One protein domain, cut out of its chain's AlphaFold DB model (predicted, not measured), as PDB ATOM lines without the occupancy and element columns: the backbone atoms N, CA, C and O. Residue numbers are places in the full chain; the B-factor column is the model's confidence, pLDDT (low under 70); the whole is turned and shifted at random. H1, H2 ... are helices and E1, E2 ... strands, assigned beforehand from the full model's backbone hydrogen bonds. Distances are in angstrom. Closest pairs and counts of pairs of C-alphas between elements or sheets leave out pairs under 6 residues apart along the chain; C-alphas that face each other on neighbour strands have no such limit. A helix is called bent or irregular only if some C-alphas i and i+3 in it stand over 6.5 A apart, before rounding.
ATOM      1  N   ALA A   7     -23.897 140.761 310.195       95.88
ATOM      2  CA  ALA A   7     -22.762 140.360 311.023       95.88
ATOM      3  C   ALA A   7     -21.456 140.676 310.290       95.88
ATOM      4  O   ALA A   7     -21.407 140.634 309.058       95.88
ATOM      5  N   ALA A   8     -20.391 140.991 311.029       97.38
ATOM      6  CA  ALA A   8     -19.086 141.267 310.442       97.38
ATOM      7  C   ALA A   8     -17.946 140.668 311.268       97.38
ATOM      8  O   ALA A   8     -17.962 140.740 312.494       97.38
ATOM      9  N   LEU A   9     -16.937 140.126 310.587       97.81
ATOM     10  CA  LEU A   9     -15.752 139.549 311.217       97.81
ATOM     11  C   LEU A   9     -14.479 140.036 310.509       97.81
ATOM     12  O   LEU A   9     -14.279 139.705 309.336       97.81
ATOM     13  N   PRO A  10     -13.603 140.808 311.176       97.00
ATOM     14  CA  PRO A  10     -12.299 141.138 310.619       97.00
ATOM     15  C   PRO A  10     -11.403 139.898 310.543       97.00
ATOM     16  O   PRO A  10     -11.452 139.018 311.401       97.00
ATOM     17  N   PHE A  11     -10.529 139.853 309.543       95.00
ATOM     18  CA  PHE A  11      -9.509 138.814 309.423       95.00
ATOM     19  C   PHE A  11      -8.190 139.380 308.899       95.00
ATOM     20  O   PHE A  11      -8.131 140.447 308.278       95.00
ATOM     21  N   GLN A  12      -7.113 138.635 309.141       93.81
ATOM     22  CA  GLN A  12      -5.799 138.935 308.591       93.81
ATOM     23  C   GLN A  12      -5.076 137.650 308.199       93.81
ATOM     24  O   GLN A  12      -4.804 136.821 309.060       93.81
ATOM     25  N   VAL A  13      -4.704 137.520 306.928       92.19
ATOM     26  CA  VAL A  13      -3.907 136.394 306.420       92.19
ATOM     27  C   VAL A  13      -2.526 136.913 306.050       92.19
ATOM     28  O   VAL A  13      -2.416 137.952 305.406       92.19
ATOM     29  N   SER A  14      -1.473 136.208 306.450       90.00
ATOM     30  CA  SER A  14      -0.097 136.539 306.078       90.00
ATOM     31  C   SER A  14       0.574 135.351 305.405       90.00
ATOM     32  O   SER A  14       0.432 134.225 305.886       90.00
ATOM     33  N   GLY A  15       1.323 135.617 304.342       86.69
ATOM     34  CA  GLY A  15       2.199 134.669 303.666       86.69
ATOM     35  C   GLY A  15       3.589 135.270 303.487       86.69
ATOM     36  O   GLY A  15       3.749 136.487 303.458       86.69
ATOM     37  N   GLU A  16       4.593 134.411 303.380       88.62
ATOM     38  CA  GLU A  16       5.966 134.798 303.071       88.62
ATOM     39  C   GLU A  16       6.465 133.892 301.950       88.62
ATOM     40  O   GLU A  16       6.248 132.678 301.980       88.62
ATOM     41  N   ASN A  17       7.123 134.484 300.959       86.44
ATOM     42  CA  ASN A  17       7.785 133.754 299.893       86.44
ATOM     43  C   ASN A  17       9.217 134.263 299.728       86.44
ATOM     44  O   ASN A  17       9.453 135.470 299.673       86.44
ATOM     45  N   GLN A  18      10.168 133.342 299.613       86.56
ATOM     46  CA  GLN A  18      11.577 133.653 299.439       86.56
ATOM     47  C   GLN A  18      12.098 133.030 298.147       86.56
ATOM     48  O   GLN A  18      11.991 131.824 297.926       86.56
ATOM     49  N   VAL A  19      12.722 133.856 297.311       89.25
ATOM     50  CA  VAL A  19      13.347 133.436 296.057       89.25
ATOM     51  C   VAL A  19      14.820 133.831 296.071       89.25
ATOM     52  O   VAL A  19      15.167 134.992 296.292       89.25
ATOM     53  N   ILE A  20      15.697 132.861 295.807       86.38
ATOM     54  CA  ILE A  20      17.144 133.071 295.697       86.38
ATOM     55  C   ILE A  20      17.527 132.998 294.221       86.38
ATOM     56  O   ILE A  20      17.379 131.956 293.583       86.38
ATOM     57  N   ALA A  21      18.042 134.098 293.673       84.12
ATOM     58  CA  ALA A  21      18.477 134.157 292.281       84.12
ATOM     59  C   ALA A  21      19.723 135.037 292.128       84.12
ATOM     60  O   ALA A  21      19.780 136.148 292.645       84.12
ATOM     61  N   LYS A  22      20.726 134.547 291.382       85.00
ATOM     62  CA  LYS A  22      21.946 135.300 291.008       85.00
ATOM     63  C   LYS A  22      22.640 136.013 292.189       85.00
ATOM     64  O   LYS A  22      23.078 137.150 292.056       85.00
ATOM     65  N   GLY A  23      22.716 135.360 293.352       83.88
ATOM     66  CA  GLY A  23      23.357 135.920 294.552       83.88
ATOM     67  C   GLY A  23      22.558 137.017 295.267       83.88
ATOM     68  O   GLY A  23      23.088 137.646 296.174       83.88
ATOM     69  N   THR A  24      21.300 137.245 294.876       82.56
ATOM     70  CA  THR A  24      20.356 138.130 295.569       82.56
ATOM     71  C   THR A  24      19.252 137.288 296.202       82.56
ATOM     72  O   THR A  24      18.717 136.369 295.575       82.56
ATOM     73  N   VAL A  25      18.903 137.608 297.443       88.56
ATOM     74  CA  VAL A  25      17.754 137.040 298.152       88.56
ATOM     75  C   VAL A  25      16.603 138.031 298.036       88.56
ATOM     76  O   VAL A  25      16.757 139.193 298.403       88.56
ATOM     77  N   THR A  26      15.466 137.596 297.496       88.31
ATOM     78  CA  THR A  26      14.227 138.384 297.485       88.31
ATOM     79  C   THR A  26      13.221 137.726 298.413       88.31
ATOM     80  O   THR A  26      12.785 136.608 298.144       88.31
ATOM     81  N   THR A  27      12.860 138.418 299.484       90.44
ATOM     82  CA  THR A  27      11.776 138.033 300.388       90.44
ATOM     83  C   THR A  27      10.567 138.893 300.056       90.44
ATOM     84  O   THR A  27      10.676 140.111 299.972       90.44
ATOM     85  N   THR A  28       9.423 138.266 299.814       90.00
ATOM     86  CA  THR A  28       8.138 138.944 299.640       90.00
ATOM     87  C   THR A  28       7.232 138.526 300.782       90.00
ATOM     88  O   THR A  28       6.802 137.374 300.844       90.00
ATOM     89  N   GLU A  29       6.957 139.455 301.688       91.06
ATOM     90  CA  GLU A  29       5.916 139.290 302.692       91.06
ATOM     91  C   GLU A  29       4.608 139.840 302.148       91.06
ATOM     92  O   GLU A  29       4.546 140.967 301.662       91.06
ATOM     93  N   GLU A  30       3.543 139.060 302.256       91.81
ATOM     94  CA  GLU A  30       2.218 139.449 301.803       91.81
ATOM     95  C   GLU A  30       1.237 139.404 302.970       91.81
ATOM     96  O   GLU A  30       1.102 138.392 303.662       91.81
ATOM     97  N   ARG A  31       0.524 140.507 303.193       93.62
ATOM     98  CA  ARG A  31      -0.486 140.640 304.243       93.62
ATOM     99  C   ARG A  31      -1.814 141.031 303.620       93.62
ATOM    100  O   ARG A  31      -1.952 142.069 302.980       93.62
ATOM    101  N   ARG A  32      -2.824 140.199 303.848       94.31
ATOM    102  CA  ARG A  32      -4.213 140.466 303.481       94.31
ATOM    103  C   ARG A  32      -4.954 140.929 304.712       94.31
ATOM    104  O   ARG A  32      -5.042 140.190 305.691       94.31
ATOM    105  N   HIS A  33      -5.509 142.128 304.647       94.62
ATOM    106  CA  HIS A  33      -6.365 142.673 305.694       94.62
ATOM    107  C   HIS A  33      -7.778 142.769 305.155       94.62
ATOM    108  O   HIS A  33      -7.983 143.381 304.105       94.62
ATOM    109  N   GLY A  34      -8.738 142.180 305.861       96.12
ATOM    110  CA  GLY A  34     -10.091 142.088 305.346       96.12
ATOM    111  C   GLY A  34     -11.176 141.976 306.399       96.12
ATOM    112  O   GLY A  34     -10.925 141.988 307.604       96.12
ATOM    113  N   VAL A  35     -12.404 141.904 305.901       97.50
ATOM    114  CA  VAL A  35     -13.625 141.724 306.675       97.50
ATOM    115  C   VAL A  35     -14.567 140.791 305.922       97.50
ATOM    116  O   VAL A  35     -14.765 140.924 304.713       97.50
ATOM    117  N   LEU A  36     -15.138 139.833 306.642       98.06
ATOM    118  CA  LEU A  36     -16.319 139.104 306.209       98.06
ATOM    119  C   LEU A  36     -17.555 139.880 306.642       98.06
ATOM    120  O   LEU A  36     -17.612 140.338 307.780       98.06
ATOM    121  N   ARG A  37     -18.543 140.013 305.759       97.75
ATOM    122  CA  ARG A  37     -19.825 140.660 306.057       97.75
ATOM    123  C   ARG A  37     -20.971 139.778 305.613       97.75
ATOM    124  O   ARG A  37     -21.072 139.476 304.431       97.75
ATOM    125  N   LEU A  38     -21.832 139.384 306.536       97.50
ATOM    126  CA  LEU A  38     -23.074 138.698 306.220       97.50
ATOM    127  C   LEU A  38     -24.197 139.729 306.192       97.50
ATOM    128  O   LEU A  38     -24.459 140.356 307.212       97.50
ATOM    129  N   GLU A  39     -24.843 139.885 305.043       95.56
ATOM    130  CA  GLU A  39     -25.994 140.764 304.845       95.56
ATOM    131  C   GLU A  39     -27.118 139.966 304.169       95.56
ATOM    132  O   GLU A  39     -27.064 139.626 302.981       95.56
ATOM    133  N   GLY A  40     -28.141 139.612 304.949       92.50
ATOM    134  CA  GLY A  40     -29.244 138.767 304.490       92.50
ATOM    135  C   GLY A  40     -28.771 137.390 304.007       92.50
ATOM    136  O   GLY A  40     -28.389 136.545 304.810       92.50
ATOM    137  N   ALA A  41     -28.830 137.155 302.690       93.56
ATOM    138  CA  ALA A  41     -28.418 135.900 302.046       93.56
ATOM    139  C   ALA A  41     -27.067 136.000 301.310       93.56
ATOM    140  O   ALA A  41     -26.729 135.116 300.519       93.56
ATOM    141  N   THR A  42     -26.308 137.070 301.552       95.88
ATOM    142  CA  THR A  42     -25.018 137.320 300.900       95.88
ATOM    143  C   THR A  42     -23.918 137.439 301.942       95.88
ATOM    144  O   THR A  42     -23.985 138.282 302.832       95.88
ATOM    145  N   LEU A  43     -22.881 136.620 301.800       97.12
ATOM    146  CA  LEU A  43     -21.621 136.754 302.507       97.12
ATOM    147  C   LEU A  43     -20.628 137.490 301.601       97.12
ATOM    148  O   LEU A  43     -20.198 136.957 300.589       97.12
ATOM    149  N   THR A  44     -20.224 138.700 301.958       97.56
ATOM    150  CA  THR A  44     -19.196 139.448 301.230       97.56
ATOM    151  C   THR A  44     -17.838 139.250 301.889       97.56
ATOM    152  O   THR A  44     -17.676 139.513 303.082       97.56
ATOM    153  N   VAL A  45     -16.846 138.837 301.103       97.38
ATOM    154  CA  VAL A  45     -15.436 138.788 301.502       97.38
ATOM    155  C   VAL A  45     -14.749 140.027 300.944       97.38
ATOM    156  O   VAL A  45     -14.663 140.192 299.727       97.38
ATOM    157  N   GLN A  46     -14.281 140.916 301.817       97.00
ATOM    158  CA  GLN A  46     -13.586 142.141 301.418       97.00
ATOM    159  C   GLN A  46     -12.163 142.134 301.944       97.00
ATOM    160  O   GLN A  46     -11.955 141.837 303.118       97.00
ATOM    161  N   TRP A  47     -11.182 142.462 301.108       96.38
ATOM    162  CA  TRP A  47      -9.788 142.529 301.538       96.38
ATOM    163  C   TRP A  47      -8.945 143.454 300.671       96.38
ATOM    164  O   TRP A  47      -9.265 143.738 299.521       96.38
ATOM    165  N   ARG A  48      -7.820 143.886 301.228       94.62
ATOM    166  CA  ARG A  48      -6.722 144.528 300.502       94.62
ATOM    167  C   ARG A  48      -5.445 143.727 300.706       94.62
ATOM    168  O   ARG A  48      -5.288 143.103 301.761       94.62
ATOM    169  N   VAL A  49      -4.542 143.790 299.736       93.56
ATOM    170  CA  VAL A  49      -3.224 143.156 299.814       93.56
ATOM    171  C   VAL A  49      -2.161 144.226 300.037       93.56
ATOM    172  O   VAL A  49      -2.160 145.263 299.378       93.56
ATOM    173  N   GLU A  50      -1.277 143.983 300.993       93.06
ATOM    174  CA  GLU A  50      -0.067 144.757 301.238       93.06
ATOM    175  C   GLU A  50       1.130 143.826 301.056       93.06
ATOM    176  O   GLU A  50       1.177 142.760 301.674       93.06
ATOM    177  N   ARG A  51       2.068 144.210 300.189       92.69
ATOM    178  CA  ARG A  51       3.291 143.458 299.906       92.69
ATOM    179  C   ARG A  51       4.498 144.260 300.337       92.69
ATOM    180  O   ARG A  51       4.636 145.425 299.974       92.69
ATOM    181  N   GLU A  52       5.379 143.621 301.081       92.44
ATOM    182  CA  GLU A  52       6.695 144.141 301.416       92.44
ATOM    183  C   GLU A  52       7.730 143.273 300.703       92.44
ATOM    184  O   GLU A  52       7.860 142.080 300.975       92.44
ATOM    185  N   ILE A  53       8.426 143.863 299.734       91.06
ATOM    186  CA  ILE A  53       9.428 143.185 298.917       91.06
ATOM    187  C   ILE A  53      10.796 143.648 299.395       91.06
ATOM    188  O   ILE A  53      11.229 144.767 299.115       91.06
ATOM    189  N   GLN A  54      11.498 142.768 300.095       90.06
ATOM    190  CA  GLN A  54      12.859 142.994 300.542       90.06
ATOM    191  C   GLN A  54      13.837 142.301 299.594       90.06
ATOM    192  O   GLN A  54      13.776 141.091 299.382       90.06
ATOM    193  N   ARG A  55      14.768 143.064 299.023       89.25
ATOM    194  CA  ARG A  55      15.855 142.548 298.185       89.25
ATOM    195  C   ARG A  55      17.179 142.751 298.906       89.25
ATOM    196  O   ARG A  55      17.546 143.880 299.222       89.25
ATOM    197  N   VAL A  56      17.890 141.655 299.145       87.00
ATOM    198  CA  VAL A  56      19.190 141.623 299.819       87.00
ATOM    199  C   VAL A  56      20.238 141.107 298.837       87.00
ATOM    200  O   VAL A  56      20.244 139.929 298.475       87.00
ATOM    201  N   GLY A  57      21.111 142.006 298.387       83.88
ATOM    202  CA  GLY A  57      22.254 141.704 297.526       83.88
ATOM    203  C   GLY A  57      23.453 142.569 297.914       83.88
ATOM    204  O   GLY A  57      23.828 142.622 299.081       83.88
ATOM    205  N   VAL A  58      24.033 143.285 296.947       78.62
ATOM    206  CA  VAL A  58      25.084 144.294 297.213       78.62
ATOM    207  C   VAL A  58      24.530 145.494 298.002       78.62
ATOM    208  O   VAL A  58      25.261 146.161 298.726       78.62
ATOM    209  N   GLU A  59      23.226 145.737 297.892       82.12
ATOM    210  CA  GLU A  59      22.472 146.772 298.599       82.12
ATOM    211  C   GLU A  59      21.194 146.137 299.170       82.12
ATOM    212  O   GLU A  59      20.655 145.195 298.575       82.12
ATOM    213  N   ILE A  60      20.716 146.632 300.316       85.56
ATOM    214  CA  ILE A  60      19.418 146.245 300.884       85.56
ATOM    215  C   ILE A  60      18.384 147.261 300.414       85.56
ATOM    216  O   ILE A  60      18.531 148.454 300.676       85.56
ATOM    217  N   ARG A  61      17.333 146.788 299.744       86.50
ATOM    218  CA  ARG A  61      16.198 147.619 299.327       86.50
ATOM    219  C   ARG A  61      14.892 147.010 299.807       86.50
ATOM    220  O   ARG A  61      14.712 145.799 299.702       86.50
ATOM    221  N   THR A  62      13.995 147.864 300.283       89.31
ATOM    222  CA  THR A  62      12.642 147.489 300.695       89.31
ATOM    223  C   THR A  62      11.652 148.325 299.903       89.31
ATOM    224  O   THR A  62      11.671 149.550 300.001       89.31
ATOM    225  N   ASP A  63      10.794 147.654 299.141       88.50
ATOM    226  CA  ASP A  63       9.674 148.264 298.430       88.50
ATOM    227  C   ASP A  63       8.363 147.830 299.095       88.50
ATOM    228  O   ASP A  63       8.208 146.673 299.490       88.50
ATOM    229  N   THR A  64       7.407 148.753 299.219       87.38
ATOM    230  CA  THR A  64       6.063 148.451 299.730       87.38
ATOM    231  C   THR A  64       5.030 148.736 298.653       87.38
ATOM    232  O   THR A  64       4.923 149.862 298.170       87.38
ATOM    233  N   GLU A  65       4.231 147.729 298.325       89.31
ATOM    234  CA  GLU A  65       3.133 147.817 297.366       89.31
ATOM    235  C   GLU A  65       1.800 147.582 298.081       89.31
ATOM    236  O   GLU A  65       1.686 146.754 298.989       89.31
ATOM    237  N   ARG A  66       0.771 148.337 297.693       87.38
ATOM    238  CA  ARG A  66      -0.584 148.199 298.236       87.38
ATOM    239  C   ARG A  66      -1.580 148.135 297.099       87.38
ATOM    240  O   ARG A  66      -1.701 149.089 296.332       87.38
ATOM    241  N   ASP A  67      -2.325 147.044 297.055       84.12
ATOM    242  CA  ASP A  67      -3.378 146.856 296.073       84.12
ATOM    243  C   ASP A  67      -4.683 147.522 296.513       84.12
ATOM    244  O   ASP A  67      -4.934 147.780 297.698       84.12
ATOM    245  N   GLY A  68      -5.548 147.778 295.530       88.12
ATOM    246  CA  GLY A  68      -6.907 148.246 295.769       88.12
ATOM    247  C   GLY A  68      -7.743 147.257 296.590       88.12
ATOM    248  O   GLY A  68      -7.437 146.068 296.697       88.12
ATOM    249  N   MET A  69      -8.838 147.759 297.162       93.94
ATOM    250  CA  MET A  69      -9.808 146.927 297.874       93.94
ATOM    251  C   MET A  69     -10.507 145.971 296.901       93.94
ATOM    252  O   MET A  69     -11.065 146.398 295.891       93.94
ATOM    253  N   ARG A  70     -10.529 144.688 297.248       94.44
ATOM    254  CA  ARG A  70     -11.305 143.639 296.587       94.44
ATOM    255  C   ARG A  70     -12.541 143.320 297.408       94.44
ATOM    256  O   ARG A  70     -12.522 143.406 298.634       94.44
ATOM    257  N   SER A  71     -13.621 142.966 296.724       96.12
ATOM    258  CA  SER A  71     -14.904 142.639 297.340       96.12
ATOM    259  C   SER A  71     -15.594 141.581 296.499       96.12
ATOM    260  O   SER A  71     -15.993 141.864 295.371       96.12
ATOM    261  N   ILE A  72     -15.738 140.379 297.046       96.56
ATOM    262  CA  ILE A  72     -16.360 139.248 296.364       96.56
ATOM    263  C   ILE A  72     -17.582 138.790 297.166       96.56
ATOM    264  O   ILE A  72     -17.433 138.416 298.333       96.56
ATOM    265  N   PRO A  73     -18.788 138.826 296.576       96.62
ATOM    266  CA  PRO A  73     -19.969 138.243 297.187       96.62
ATOM    267  C   PRO A  73     -19.993 136.722 296.975       96.62
ATOM    268  O   PRO A  73     -19.787 136.233 295.868       96.62
ATOM    269  N   VAL A  74     -20.310 135.990 298.036       95.75
ATOM    270  CA  VAL A  74     -20.607 134.557 298.056       95.75
ATOM    271  C   VAL A  74     -22.039 134.403 298.547       95.75
ATOM    272  O   VAL A  74     -22.430 134.992 299.559       95.75
ATOM    273  N   ARG A  75     -22.863 133.643 297.832       95.38
ATOM    274  CA  ARG A  75     -24.249 133.447 298.257       95.38
ATOM    275  C   ARG A  75     -24.309 132.405 299.368       95.38
ATOM    276  O   ARG A  75     -23.617 131.394 299.320       95.38
ATOM    277  N   VAL A  76     -25.182 132.620 300.349       95.31
ATOM    278  CA  VAL A  76     -25.345 131.692 301.481       95.31
ATOM    279  C   VAL A  76     -25.807 130.301 301.028       95.31
ATOM    280  O   VAL A  76     -25.439 129.308 301.644       95.31
ATOM    281  N   ASP A  77     -26.554 130.185 299.926       94.75
ATOM    282  CA  ASP A  77     -26.959 128.881 299.374       94.75
ATOM    283  C   ASP A  77     -25.805 128.064 298.781       94.75
ATOM    284  O   ASP A  77     -25.963 126.860 298.573       94.75
ATOM    285  N   GLN A  78     -24.650 128.691 298.554       95.81
ATOM    286  CA  GLN A  78     -23.410 128.027 298.157       95.81
ATOM    287  C   GLN A  78     -22.595 127.548 299.368       95.81
ATOM    288  O   GLN A  78     -21.592 126.860 299.182       95.81
ATOM    289  N   LEU A  79     -23.005 127.878 300.598       96.56
ATOM    290  CA  LEU A  79     -22.321 127.493 301.835       96.56
ATOM    291  C   LEU A  79     -22.964 126.256 302.469       96.56
ATOM    292  O   LEU A  79     -24.184 126.086 302.483       96.56
ATOM    293  N   GLY A  80     -22.117 125.363 302.970       95.94
ATOM    294  CA  GLY A  80     -22.490 124.095 303.591       95.94
ATOM    295  C   GLY A  80     -22.428 124.114 305.111       95.94
ATOM    296  O   GLY A  80     -23.308 123.529 305.729       95.94
ATOM    297  N   ASP A  81     -21.406 124.759 305.674       97.00
ATOM    298  CA  ASP A  81     -21.158 124.844 307.121       97.00
ATOM    299  C   ASP A  81     -20.283 126.073 307.435       97.00
ATOM    300  O   ASP A  81     -19.436 126.462 306.620       97.00
ATOM    301  N   ALA A  82     -20.436 126.646 308.621       97.88
ATOM    302  CA  ALA A  82     -19.586 127.675 309.196       97.88
ATOM    303  C   ALA A  82     -19.252 127.355 310.656       97.88
ATOM    304  O   ALA A  82     -20.119 127.275 311.525       97.88
ATOM    305  N   ARG A  83     -17.958 127.242 310.969       98.00
ATOM    306  CA  ARG A  83     -17.512 126.889 312.325       98.00
ATOM    307  C   ARG A  83     -16.189 127.519 312.709       98.00
ATOM    308  O   ARG A  83     -15.308 127.719 311.879       98.00
ATOM    309  N   VAL A  84     -16.008 127.734 314.008       97.56
ATOM    310  CA  VAL A  84     -14.710 128.101 314.582       97.56
ATOM    311  C   VAL A  84     -14.024 126.845 315.106       97.56
ATOM    312  O   VAL A  84     -14.565 126.148 315.964       97.56
ATOM    313  N   ARG A  85     -12.809 126.564 314.630       95.44
ATOM    314  CA  ARG A  85     -11.968 125.468 315.131       95.44
ATOM    315  C   ARG A  85     -10.670 125.989 315.730       95.44
ATOM    316  O   ARG A  85     -10.235 127.108 315.470       95.44
ATOM    317  N   THR A  86     -10.038 125.151 316.543       93.38
ATOM    318  CA  THR A  86      -8.673 125.370 317.026       93.38
ATOM    319  C   THR A  86      -7.741 124.398 316.306       93.38
ATOM    320  O   THR A  86      -8.069 123.221 316.153       93.38
ATOM    321  N   ARG A  87      -6.565 124.875 315.900       87.94
ATOM    322  CA  ARG A  87      -5.488 124.070 315.318       87.94
ATOM    323  C   ARG A  87      -4.210 124.229 316.143       87.94
ATOM    324  O   ARG A  87      -3.924 125.306 316.658       87.94
ATOM    325  N   GLY A  88      -3.425 123.157 316.239       83.25
ATOM    326  CA  GLY A  88      -2.120 123.150 316.910       83.25
ATOM    327  C   GLY A  88      -2.131 122.533 318.312       83.25
ATOM    328  O   GLY A  88      -3.175 122.199 318.871       83.25
ATOM    329  N   ARG A  89      -0.933 122.346 318.884       80.25
ATOM    330  CA  ARG A  89      -0.767 121.897 320.280       80.25
ATOM    331  C   ARG A  89      -1.214 123.000 321.241       80.25
ATOM    332  O   ARG A  89      -1.220 124.166 320.863       80.25
ATOM    333  N   TRP A  90      -1.536 122.642 322.489       74.69
ATOM    334  CA  TRP A  90      -2.051 123.562 323.520       74.69
ATOM    335  C   TRP A  90      -1.305 124.910 323.592       74.69
ATOM    336  O   TRP A  90      -1.948 125.944 323.729       74.69
ATOM    337  N   TRP A  91       0.025 124.917 323.440       75.62
ATOM    338  CA  TRP A  91       0.854 126.127 323.522       75.62
ATOM    339  C   TRP A  91       1.033 126.906 322.195       75.62
ATOM    340  O   TRP A  91       1.542 128.019 322.224       75.62
ATOM    341  N   TRP A  92       0.595 126.374 321.044       81.06
ATOM    342  CA  TRP A  92       0.586 127.064 319.735       81.06
ATOM    343  C   TRP A  92      -0.827 127.119 319.133       81.06
ATOM    344  O   TRP A  92      -0.990 127.021 317.914       81.06
ATOM    345  N   ARG A  93      -1.865 127.192 319.973       86.06
ATOM    346  CA  ARG A  93      -3.248 127.203 319.487       86.06
ATOM    347  C   ARG A  93      -3.479 128.395 318.568       86.06
ATOM    348  O   ARG A  93      -3.247 129.540 318.950       86.06
ATOM    349  N   ARG A  94      -3.972 128.104 317.371       90.25
ATOM    350  CA  ARG A  94      -4.489 129.088 316.427       90.25
ATOM    351  C   ARG A  94      -5.974 128.844 316.253       90.25
ATOM    352  O   ARG A  94      -6.395 127.700 316.084       90.25
ATOM    353  N   TRP A  95      -6.747 129.914 316.328       95.00
ATOM    354  CA  TRP A  95      -8.173 129.875 316.052       95.00
ATOM    355  C   TRP A  95      -8.389 130.126 314.567       95.00
ATOM    356  O   TRP A  95      -7.702 130.950 313.967       95.00
ATOM    357  N   GLU A  96      -9.312 129.387 313.975       96.25
ATOM    358  CA  GLU A  96      -9.644 129.465 312.559       96.25
ATOM    359  C   GLU A  96     -11.166 129.505 312.421       96.25
ATOM    360  O   GLU A  96     -11.851 128.656 312.993       96.25
ATOM    361  N   LEU A  97     -11.690 130.456 311.651       97.75
ATOM    362  CA  LEU A  97     -13.021 130.348 311.070       97.75
ATOM    363  C   LEU A  97     -12.896 129.499 309.804       97.75
ATOM    364  O   LEU A  97     -12.048 129.767 308.955       97.75
ATOM    365  N   VAL A  98     -13.746 128.490 309.680       97.50
ATOM    366  CA  VAL A  98     -13.832 127.629 308.504       97.50
ATOM    367  C   VAL A  98     -15.217 127.785 307.913       97.50
ATOM    368  O   VAL A  98     -16.208 127.476 308.574       97.50
ATOM    369  N   LEU A  99     -15.261 128.254 306.673       97.81
ATOM    370  CA  LEU A  99     -16.457 128.268 305.847       97.81
ATOM    371  C   LEU A  99     -16.326 127.145 304.825       97.81
ATOM    372  O   LEU A  99     -15.362 127.106 304.061       97.81
ATOM    373  N   THR A 100     -17.282 126.228 304.833       97.56
ATOM    374  CA  THR A 100     -17.322 125.090 303.917       97.56
ATOM    375  C   THR A 100     -18.305 125.398 302.804       97.56
ATOM    376  O   THR A 100     -19.422 125.836 303.074       97.56
ATOM    377  N   ALA A 101     -17.919 125.165 301.561       96.38
ATOM    378  CA  ALA A 101     -18.800 125.303 300.417       96.38
ATOM    379  C   ALA A 101     -19.648 124.040 300.195       96.38
ATOM    380  O   ALA A 101     -19.208 122.923 300.463       96.38
ATOM    381  N   ARG A 102     -20.861 124.214 299.663       94.12
ATOM    382  CA  ARG A 102     -21.676 123.126 299.092       94.12
ATOM    383  C   ARG A 102     -21.192 122.716 297.708       94.12
ATOM    384  O   ARG A 102     -21.323 121.553 297.346       94.12
ATOM    385  N   ASP A 103     -20.659 123.675 296.957       88.62
ATOM    386  CA  ASP A 103     -20.106 123.493 295.618       88.62
ATOM    387  C   ASP A 103     -18.643 123.949 295.612       88.62
ATOM    388  O   ASP A 103     -18.319 125.000 296.164       88.62
ATOM    389  N   LEU A 104     -17.762 123.176 294.976       84.94
ATOM    390  CA  LEU A 104     -16.336 123.490 294.874       84.94
ATOM    391  C   LEU A 104     -16.092 124.855 294.221       84.94
ATOM    392  O   LEU A 104     -15.107 125.505 294.552       84.94
ATOM    393  N   SER A 105     -17.005 125.317 293.363       88.38
ATOM    394  CA  SER A 105     -16.852 126.597 292.674       88.38
ATOM    395  C   SER A 105     -17.208 127.824 293.522       88.38
ATOM    396  O   SER A 105     -17.037 128.955 293.068       88.38
ATOM    397  N   ALA A 106     -17.746 127.648 294.737       90.50
ATOM    398  CA  ALA A 106     -18.214 128.769 295.559       90.50
ATOM    399  C   ALA A 106     -17.086 129.749 295.921       90.50
ATOM    400  O   ALA A 106     -17.333 130.943 296.104       90.50
ATOM    401  N   PHE A 107     -15.854 129.245 296.014       93.69
ATOM    402  CA  PHE A 107     -14.676 130.024 296.382       93.69
ATOM    403  C   PHE A 107     -13.708 130.268 295.218       93.69
ATOM    404  O   PHE A 107     -12.713 130.960 295.414       93.69
ATOM    405  N   ASP A 108     -14.010 129.815 293.997       91.56
ATOM    406  CA  ASP A 108     -13.167 130.085 292.821       91.56
ATOM    407  C   ASP A 108     -12.882 131.584 292.610       91.56
ATOM    408  O   ASP A 108     -11.723 131.939 292.389       91.56
ATOM    409  N   PRO A 109     -13.862 132.508 292.750       91.88
ATOM    410  CA  PRO A 109     -13.598 133.940 292.572       91.88
ATOM    411  C   PRO A 109     -12.712 134.543 293.671       91.88
ATOM    412  O   PRO A 109     -12.238 135.671 293.538       91.88
ATOM    413  N   LEU A 110     -12.525 133.818 294.776       90.75
ATOM    414  CA  LEU A 110     -11.639 134.198 295.866       90.75
ATOM    415  C   LEU A 110     -10.211 133.685 295.649       90.75
ATOM    416  O   LEU A 110      -9.329 134.144 296.364       90.75
ATOM    417  N   ALA A 111      -9.967 132.760 294.718       88.50
ATOM    418  CA  ALA A 111      -8.648 132.187 294.454       88.50
ATOM    419  C   ALA A 111      -7.792 133.072 293.523       88.50
ATOM    420  O   ALA A 111      -8.298 133.935 292.804       88.50
ATOM    421  N   GLY A 112      -6.478 132.825 293.500       81.38
ATOM    422  CA  GLY A 112      -5.536 133.417 292.537       81.38
ATOM    423  C   GLY A 112      -4.530 134.395 293.152       81.38
ATOM    424  O   GLY A 112      -4.468 134.544 294.368       81.38
ATOM    425  N   ASN A 113      -3.752 135.073 292.297       73.25
ATOM    426  CA  ASN A 113      -2.540 135.829 292.675       73.25
ATOM    427  C   ASN A 113      -2.722 136.843 293.816       73.25
ATOM    428  O   ASN A 113      -1.813 137.031 294.616       73.25
ATOM    429  N   ASP A 114      -3.893 137.469 293.919       80.69
ATOM    430  CA  ASP A 114      -4.212 138.407 295.008       80.69
ATOM    431  C   ASP A 114      -5.436 137.942 295.819       80.69
ATOM    432  O   ASP A 114      -6.001 138.696 296.614       80.69
ATOM    433  N   GLY A 115      -5.882 136.711 295.559       84.25
ATOM    434  CA  GLY A 115      -6.931 135.986 296.264       84.25
ATOM    435  C   GLY A 115      -6.354 135.174 297.418       84.25
ATOM    436  O   GLY A 115      -5.328 135.547 297.973       84.25
ATOM    437  N   PHE A 116      -6.994 134.079 297.805       87.94
ATOM    438  CA  PHE A 116      -6.547 133.193 298.873       87.94
ATOM    439  C   PHE A 116      -5.949 131.908 298.306       87.94
ATOM    440  O   PHE A 116      -6.461 131.347 297.336       87.94
ATOM    441  N   ASP A 117      -4.910 131.413 298.974       86.06
ATOM    442  CA  ASP A 117      -4.393 130.069 298.746       86.06
ATOM    443  C   ASP A 117      -5.190 129.073 299.587       86.06
ATOM    444  O   ASP A 117      -5.108 129.042 300.819       86.06
ATOM    445  N   PHE A 118      -5.986 128.250 298.913       85.38
ATOM    446  CA  PHE A 118      -6.822 127.252 299.562       85.38
ATOM    447  C   PHE A 118      -6.064 125.940 299.757       85.38
ATOM    448  O   PHE A 118      -5.600 125.324 298.802       85.38
ATOM    449  N   ALA A 119      -6.000 125.457 301.002       86.62
ATOM    450  CA  ALA A 119      -5.520 124.101 301.283       86.62
ATOM    451  C   ALA A 119      -6.510 123.025 300.798       86.62
ATOM    452  O   ALA A 119      -6.112 121.898 300.513       86.62
ATOM    453  N   HIS A 120      -7.797 123.371 300.725       87.00
ATOM    454  CA  HIS A 120      -8.862 122.526 300.201       87.00
ATOM    455  C   HIS A 120      -9.841 123.401 299.402       87.00
ATOM    456  O   HIS A 120     -10.288 124.412 299.940       87.00
ATOM    457  N   PRO A 121     -10.222 123.029 298.164       86.50
ATOM    458  CA  PRO A 121     -11.021 123.896 297.286       86.50
ATOM    459  C   PRO A 121     -12.400 124.250 297.865       86.50
ATOM    460  O   PRO A 121     -12.926 125.324 297.611       86.50
ATOM    461  N   ALA A 122     -12.965 123.373 298.701       93.25
ATOM    462  CA  ALA A 122     -14.247 123.602 299.371       93.25
ATOM    463  C   ALA A 122     -14.158 124.336 300.723       93.25
ATOM    464  O   ALA A 122     -15.196 124.531 301.345       93.25
ATOM    465  N   GLU A 123     -12.970 124.668 301.240       95.44
ATOM    466  CA  GLU A 123     -12.833 125.315 302.556       95.44
ATOM    467  C   GLU A 123     -12.138 126.675 302.437       95.44
ATOM    468  O   GLU A 123     -10.955 126.755 302.105       95.44
ATOM    469  N   LEU A 124     -12.837 127.740 302.827       95.12
ATOM    470  CA  LEU A 124     -12.221 129.027 303.133       95.12
ATOM    471  C   LEU A 124     -11.861 129.045 304.621       95.12
ATOM    472  O   LEU A 124     -12.729 129.103 305.492       95.12
ATOM    473  N   VAL A 125     -10.559 128.986 304.902       95.56
ATOM    474  CA  VAL A 125     -10.011 128.977 306.261       95.56
ATOM    475  C   VAL A 125      -9.385 130.332 306.557       95.56
ATOM    476  O   VAL A 125      -8.403 130.721 305.927       95.56
ATOM    477  N   LEU A 126      -9.928 131.040 307.544       95.88
ATOM    478  CA  LEU A 126      -9.433 132.343 307.965       95.88
ATOM    479  C   LEU A 126      -8.905 132.271 309.397       95.88
ATOM    480  O   LEU A 126      -9.637 131.858 310.299       95.88
ATOM    481  N   PRO A 127      -7.656 132.688 309.649       94.69
ATOM    482  CA  PRO A 127      -7.141 132.785 311.002       94.69
ATOM    483  C   PRO A 127      -7.911 133.861 311.777       94.69
ATOM    484  O   PRO A 127      -8.169 134.963 311.286       94.69
ATOM    485  N   VAL A 128      -8.242 133.531 313.017       94.75
ATOM    486  CA  VAL A 128      -8.970 134.380 313.955       94.75
ATOM    487  C   VAL A 128      -8.028 134.736 315.094       94.75
ATOM    488  O   VAL A 128      -7.353 133.876 315.671       94.75
ATOM    489  N   ARG A 129      -7.959 136.026 315.426       92.56
ATOM    490  CA  ARG A 129      -7.191 136.481 316.587       92.56
ATOM    491  C   ARG A 129      -7.887 135.992 317.847       92.56
ATOM    492  O   ARG A 129      -9.108 136.010 317.920       92.56
ATOM    493  N   THR A 130      -7.125 135.634 318.875       92.44
ATOM    494  CA  THR A 130      -7.698 135.178 320.153       92.44
ATOM    495  C   THR A 130      -8.708 136.175 320.739       92.44
ATOM    496  O   THR A 130      -9.703 135.754 321.317       92.44
ATOM    497  N   ALA A 131      -8.482 137.481 320.549       94.25
ATOM    498  CA  ALA A 131      -9.395 138.540 320.985       94.25
ATOM    499  C   ALA A 131     -10.748 138.540 320.246       94.25
ATOM    500  O   ALA A 131     -11.744 138.975 320.811       94.25
ATOM    501  N   ASP A 132     -10.789 138.007 319.023       96.25
ATOM    502  CA  ASP A 132     -11.959 138.018 318.142       96.25
ATOM    503  C   ASP A 132     -12.680 136.654 318.124       96.25
ATOM    504  O   ASP A 132     -13.556 136.428 317.296       96.25
ATOM    505  N   VAL A 133     -12.324 135.713 319.009       96.06
ATOM    506  CA  VAL A 133     -12.877 134.341 318.985       96.06
ATOM    507  C   VAL A 133     -14.376 134.313 319.261       96.06
ATOM    508  O   VAL A 133     -15.094 133.601 318.563       96.06
ATOM    509  N   GLU A 134     -14.857 135.068 320.251       97.62
ATOM    510  CA  GLU A 134     -16.299 135.125 320.529       97.62
ATOM    511  C   GLU A 134     -17.053 135.785 319.370       97.62
ATOM    512  O   GLU A 134     -18.059 135.244 318.918       97.62
ATOM    513  N   LEU A 135     -16.498 136.856 318.793       97.44
ATOM    514  CA  LEU A 135     -17.050 137.485 317.592       97.44
ATOM    515  C   LEU A 135     -17.097 136.505 316.409       97.44
ATOM    516  O   LEU A 135     -18.080 136.456 315.677       97.44
ATOM    517  N   ALA A 136     -16.063 135.683 316.226       98.00
ATOM    518  CA  ALA A 136     -16.032 134.671 315.175       98.00
ATOM    519  C   ALA A 136     -17.064 133.557 315.396       98.00
ATOM    520  O   ALA A 136     -17.611 133.037 314.426       98.00
ATOM    521  N   ARG A 137     -17.339 133.180 316.651       98.38
ATOM    522  CA  ARG A 137     -18.371 132.188 316.992       98.38
ATOM    523  C   ARG A 137     -19.773 132.720 316.740       98.38
ATOM    524  O   ARG A 137     -20.597 131.994 316.186       98.38
ATOM    525  N   GLU A 138     -20.026 133.966 317.125       98.25
ATOM    526  CA  GLU A 138     -21.271 134.670 316.821       98.25
ATOM    527  C   GLU A 138     -21.464 134.762 315.305       98.25
ATOM    528  O   GLU A 138     -22.475 134.306 314.780       98.25
ATOM    529  N   PHE A 139     -20.438 135.216 314.584       98.25
ATOM    530  CA  PHE A 139     -20.456 135.284 313.126       98.25
ATOM    531  C   PHE A 139     -20.741 133.921 312.474       98.25
ATOM    532  O   PHE A 139     -21.581 133.831 311.583       98.25
ATOM    533  N   ALA A 140     -20.072 132.851 312.918       98.25
ATOM    534  CA  ALA A 140     -20.309 131.500 312.409       98.25
ATOM    535  C   ALA A 140     -21.752 131.039 312.666       98.25
ATOM    536  O   ALA A 140     -22.384 130.479 311.776       98.25
ATOM    537  N   SER A 141     -22.295 131.342 313.848       97.75
ATOM    538  CA  SER A 141     -23.674 131.013 314.217       97.75
ATOM    539  C   SER A 141     -24.693 131.767 313.355       97.75
ATOM    540  O   SER A 141     -25.693 131.188 312.941       97.75
ATOM    541  N   GLU A 142     -24.427 133.032 313.023       97.69
ATOM    542  CA  GLU A 142     -25.260 133.816 312.103       97.69
ATOM    543  C   GLU A 142     -25.232 133.260 310.670       97.69
ATOM    544  O   GLU A 142     -26.266 133.228 309.997       97.69
ATOM    545  N   VAL A 143     -24.074 132.774 310.204       97.50
ATOM    546  CA  VAL A 143     -23.968 132.090 308.903       97.50
ATOM    547  C   VAL A 143     -24.744 130.772 308.918       97.50
ATOM    548  O   VAL A 143     -25.558 130.550 308.023       97.50
ATOM    549  N   GLU A 144     -24.561 129.934 309.940       97.62
ATOM    550  CA  GLU A 144     -25.287 128.664 310.090       97.62
ATOM    551  C   GLU A 144     -26.802 128.869 310.133       97.62
ATOM    552  O   GLU A 144     -27.561 128.177 309.449       97.62
ATOM    553  N   LEU A 145     -27.262 129.875 310.878       96.50
ATOM    554  CA  LEU A 145     -28.675 130.217 310.933       96.50
ATOM    555  C   LEU A 145     -29.197 130.668 309.560       96.50
ATOM    556  O   LEU A 145     -30.295 130.278 309.162       96.50
ATOM    557  N   ALA A 146     -28.405 131.425 308.792       95.88
ATOM    558  CA  ALA A 146     -28.762 131.814 307.428       95.88
ATOM    559  C   ALA A 146     -28.870 130.613 306.477       95.88
ATOM    560  O   ALA A 146     -29.794 130.558 305.657       95.88
ATOM    561  N   ILE A 147     -27.967 129.639 306.606       95.88
ATOM    562  CA  ILE A 147     -28.005 128.380 305.853       95.88
ATOM    563  C   ILE A 147     -29.270 127.589 306.215       95.88
ATOM    564  O   ILE A 147     -29.992 127.140 305.319       95.88
ATOM    565  N   ALA A 148     -29.575 127.457 307.508       95.81
ATOM    566  CA  ALA A 148     -30.742 126.729 308.001       95.81
ATOM    567  C   ALA A 148     -32.066 127.367 307.548       95.81
ATOM    568  O   ALA A 148     -32.951 126.669 307.051       95.81
ATOM    569  N   GLU A 149     -32.199 128.693 307.633       94.94
ATOM    570  CA  GLU A 149     -33.379 129.424 307.150       94.94
ATOM    571  C   GLU A 149     -33.586 129.282 305.639       94.94
ATOM    572  O   GLU A 149     -34.719 129.290 305.149       94.94
ATOM    573  N   LEU A 150     -32.501 129.204 304.868       93.12
ATOM    574  CA  LEU A 150     -32.580 128.984 303.428       93.12
ATOM    575  C   LEU A 150     -33.006 127.546 303.114       93.12
ATOM    576  O   LEU A 150     -33.868 127.341 302.261       93.12
ATOM    577  N   ALA A 151     -32.457 126.567 303.836       92.75
ATOM    578  CA  ALA A 151     -32.847 125.167 303.712       92.75
ATOM    579  C   ALA A 151     -34.324 124.945 304.081       92.75
ATOM    580  O   ALA A 151     -35.034 124.254 303.352       92.75
ATOM    581  N   LEU A 152     -34.805 125.582 305.155       94.31
ATOM    582  CA  LEU A 152     -36.208 125.528 305.564       94.31
ATOM    583  C   LEU A 152     -37.129 126.076 304.468       94.31
ATOM    584  O   LEU A 152     -38.062 125.392 304.058       94.31
ATOM    585  N   ARG A 153     -36.822 127.261 303.924       92.25
ATOM    586  CA  ARG A 153     -37.605 127.857 302.827       92.25
ATOM    587  C   ARG A 153     -37.642 126.972 301.583       92.25
ATOM    588  O   ARG A 153     -38.685 126.861 300.945       92.25
ATOM    589  N   ALA A 154     -36.525 126.334 301.235       91.06
ATOM    590  CA  ALA A 154     -36.478 125.401 300.111       91.06
ATOM    591  C   ALA A 154     -37.356 124.159 300.361       91.06
ATOM    592  O   ALA A 154     -38.064 123.717 299.458       91.06
ATOM    593  N   ALA A 155     -37.357 123.628 301.587       92.81
ATOM    594  CA  ALA A 155     -38.203 122.500 301.969       92.81
ATOM    595  C   ALA A 155     -39.699 122.862 301.955       92.81
ATOM    596  O   ALA A 155     -40.506 122.096 301.432       92.81
ATOM    597  N   GLU A 156     -40.070 124.040 302.461       93.75
ATOM    598  CA  GLU A 156     -41.447 124.553 302.419       93.75
ATOM    599  C   GLU A 156     -41.949 124.716 300.977       93.75
ATOM    600  O   GLU A 156     -43.076 124.334 300.663       93.75
TER     601      GLU A 156
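AT A GLANCE: This is residues 7 to 156 of the 177 residues of an uncharacterized protein of Gemmatimonas phototrophica (UniProt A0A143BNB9). A long, twisted sheet, E1 to E5, is partly face to face with a small sheet, E6 to E8, whose strands cross it in a loose sandwich near one end of the long strands. The long helix H2 packs on the small sheet and on E1 and E2, while the short H1 lies by E5; the loop at residues 57 to 59 and the last turns of H2 mark the two ends of the longest axis. You have 150 printed residues with two named helices and eight named strands, in the order E1 E2 E3 E4 E5 E6 E7 H1 E8 H2, of mixed class. Both sheets are antiparallel, the small one in the order E6, E7, E8. The whole is only just loose, close to compact, with a radius of gyration of the C-alphas of 18.0 A and spans of 69 by 34 by 23 A.

IN THESE COORDINATES: Find C-alpha 7 at (-22.762, 140.360, 311.023); from there E1 runs 45.7 A to residue 21. E2, residues 24 to 39, runs 47.3 A, and E3, residues 42 to 56, 44.4 A. Then come E4, residues 60 to 66, E5, residues 70 to 75, E6, residues 79 to 87, bending by 58 degrees at residue 84, and E7, residues 94 to 101. H1 is residues 104 to 110, and E8 is residues 123 to 128. H2, residues 130 to 156, runs 39.6 A to C-alpha 156 at (-41.447, 124.553, 302.419). Both helices are irregular: C-alphas 106 and 109 are 7.5 A apart, and C-alphas 131 and 134 7.7 A.

HOW THE PARTS SIT: Look first at E1 to E4, a meander, each strand the antiparallel neighbour of the one before: N 9 and O 36 are 2.9 A apart, N 29 and O 52 2.9 A, N 53 and O 63 2.8 A. E4 and E5 lie on one side of E3, where N 45 and O 72 are 2.9 A apart, and E2 on the other side. In the small sheet, N 85 and O 96 are 2.8 A apart, and N 97 and O 126 2.8 A. The sheets form a sandwich, two sheets face to face, with strands at 61 degrees; the closest C-alphas of E1 and E8, Phe 11 and Val 128, are 6.4 A apart. H2 lies over E6 and E7 at a height of 8.0 A over the sheet, with the closest C-alphas of E6 and H2, Ala 82 and Ala 140, 5.0 A apart. H1 lies over E5 at a height of 9.2 A over the branched sheet. In H2, 21 of 23 O i to N i+4 pairs are within hydrogen-bond range; in H1, 0 of 3, beside 2 of 4 O i to N i+3 pairs.

THE WHOLE: The C-alphas farthest apart, Val 58 and Glu 156, are 69.6 A apart. The printed part has no cut, and the link from H1 to E8, residues 111 to 122, is long. The mean pLDDT of the printed part is 92.0, and no printed residue is under 70.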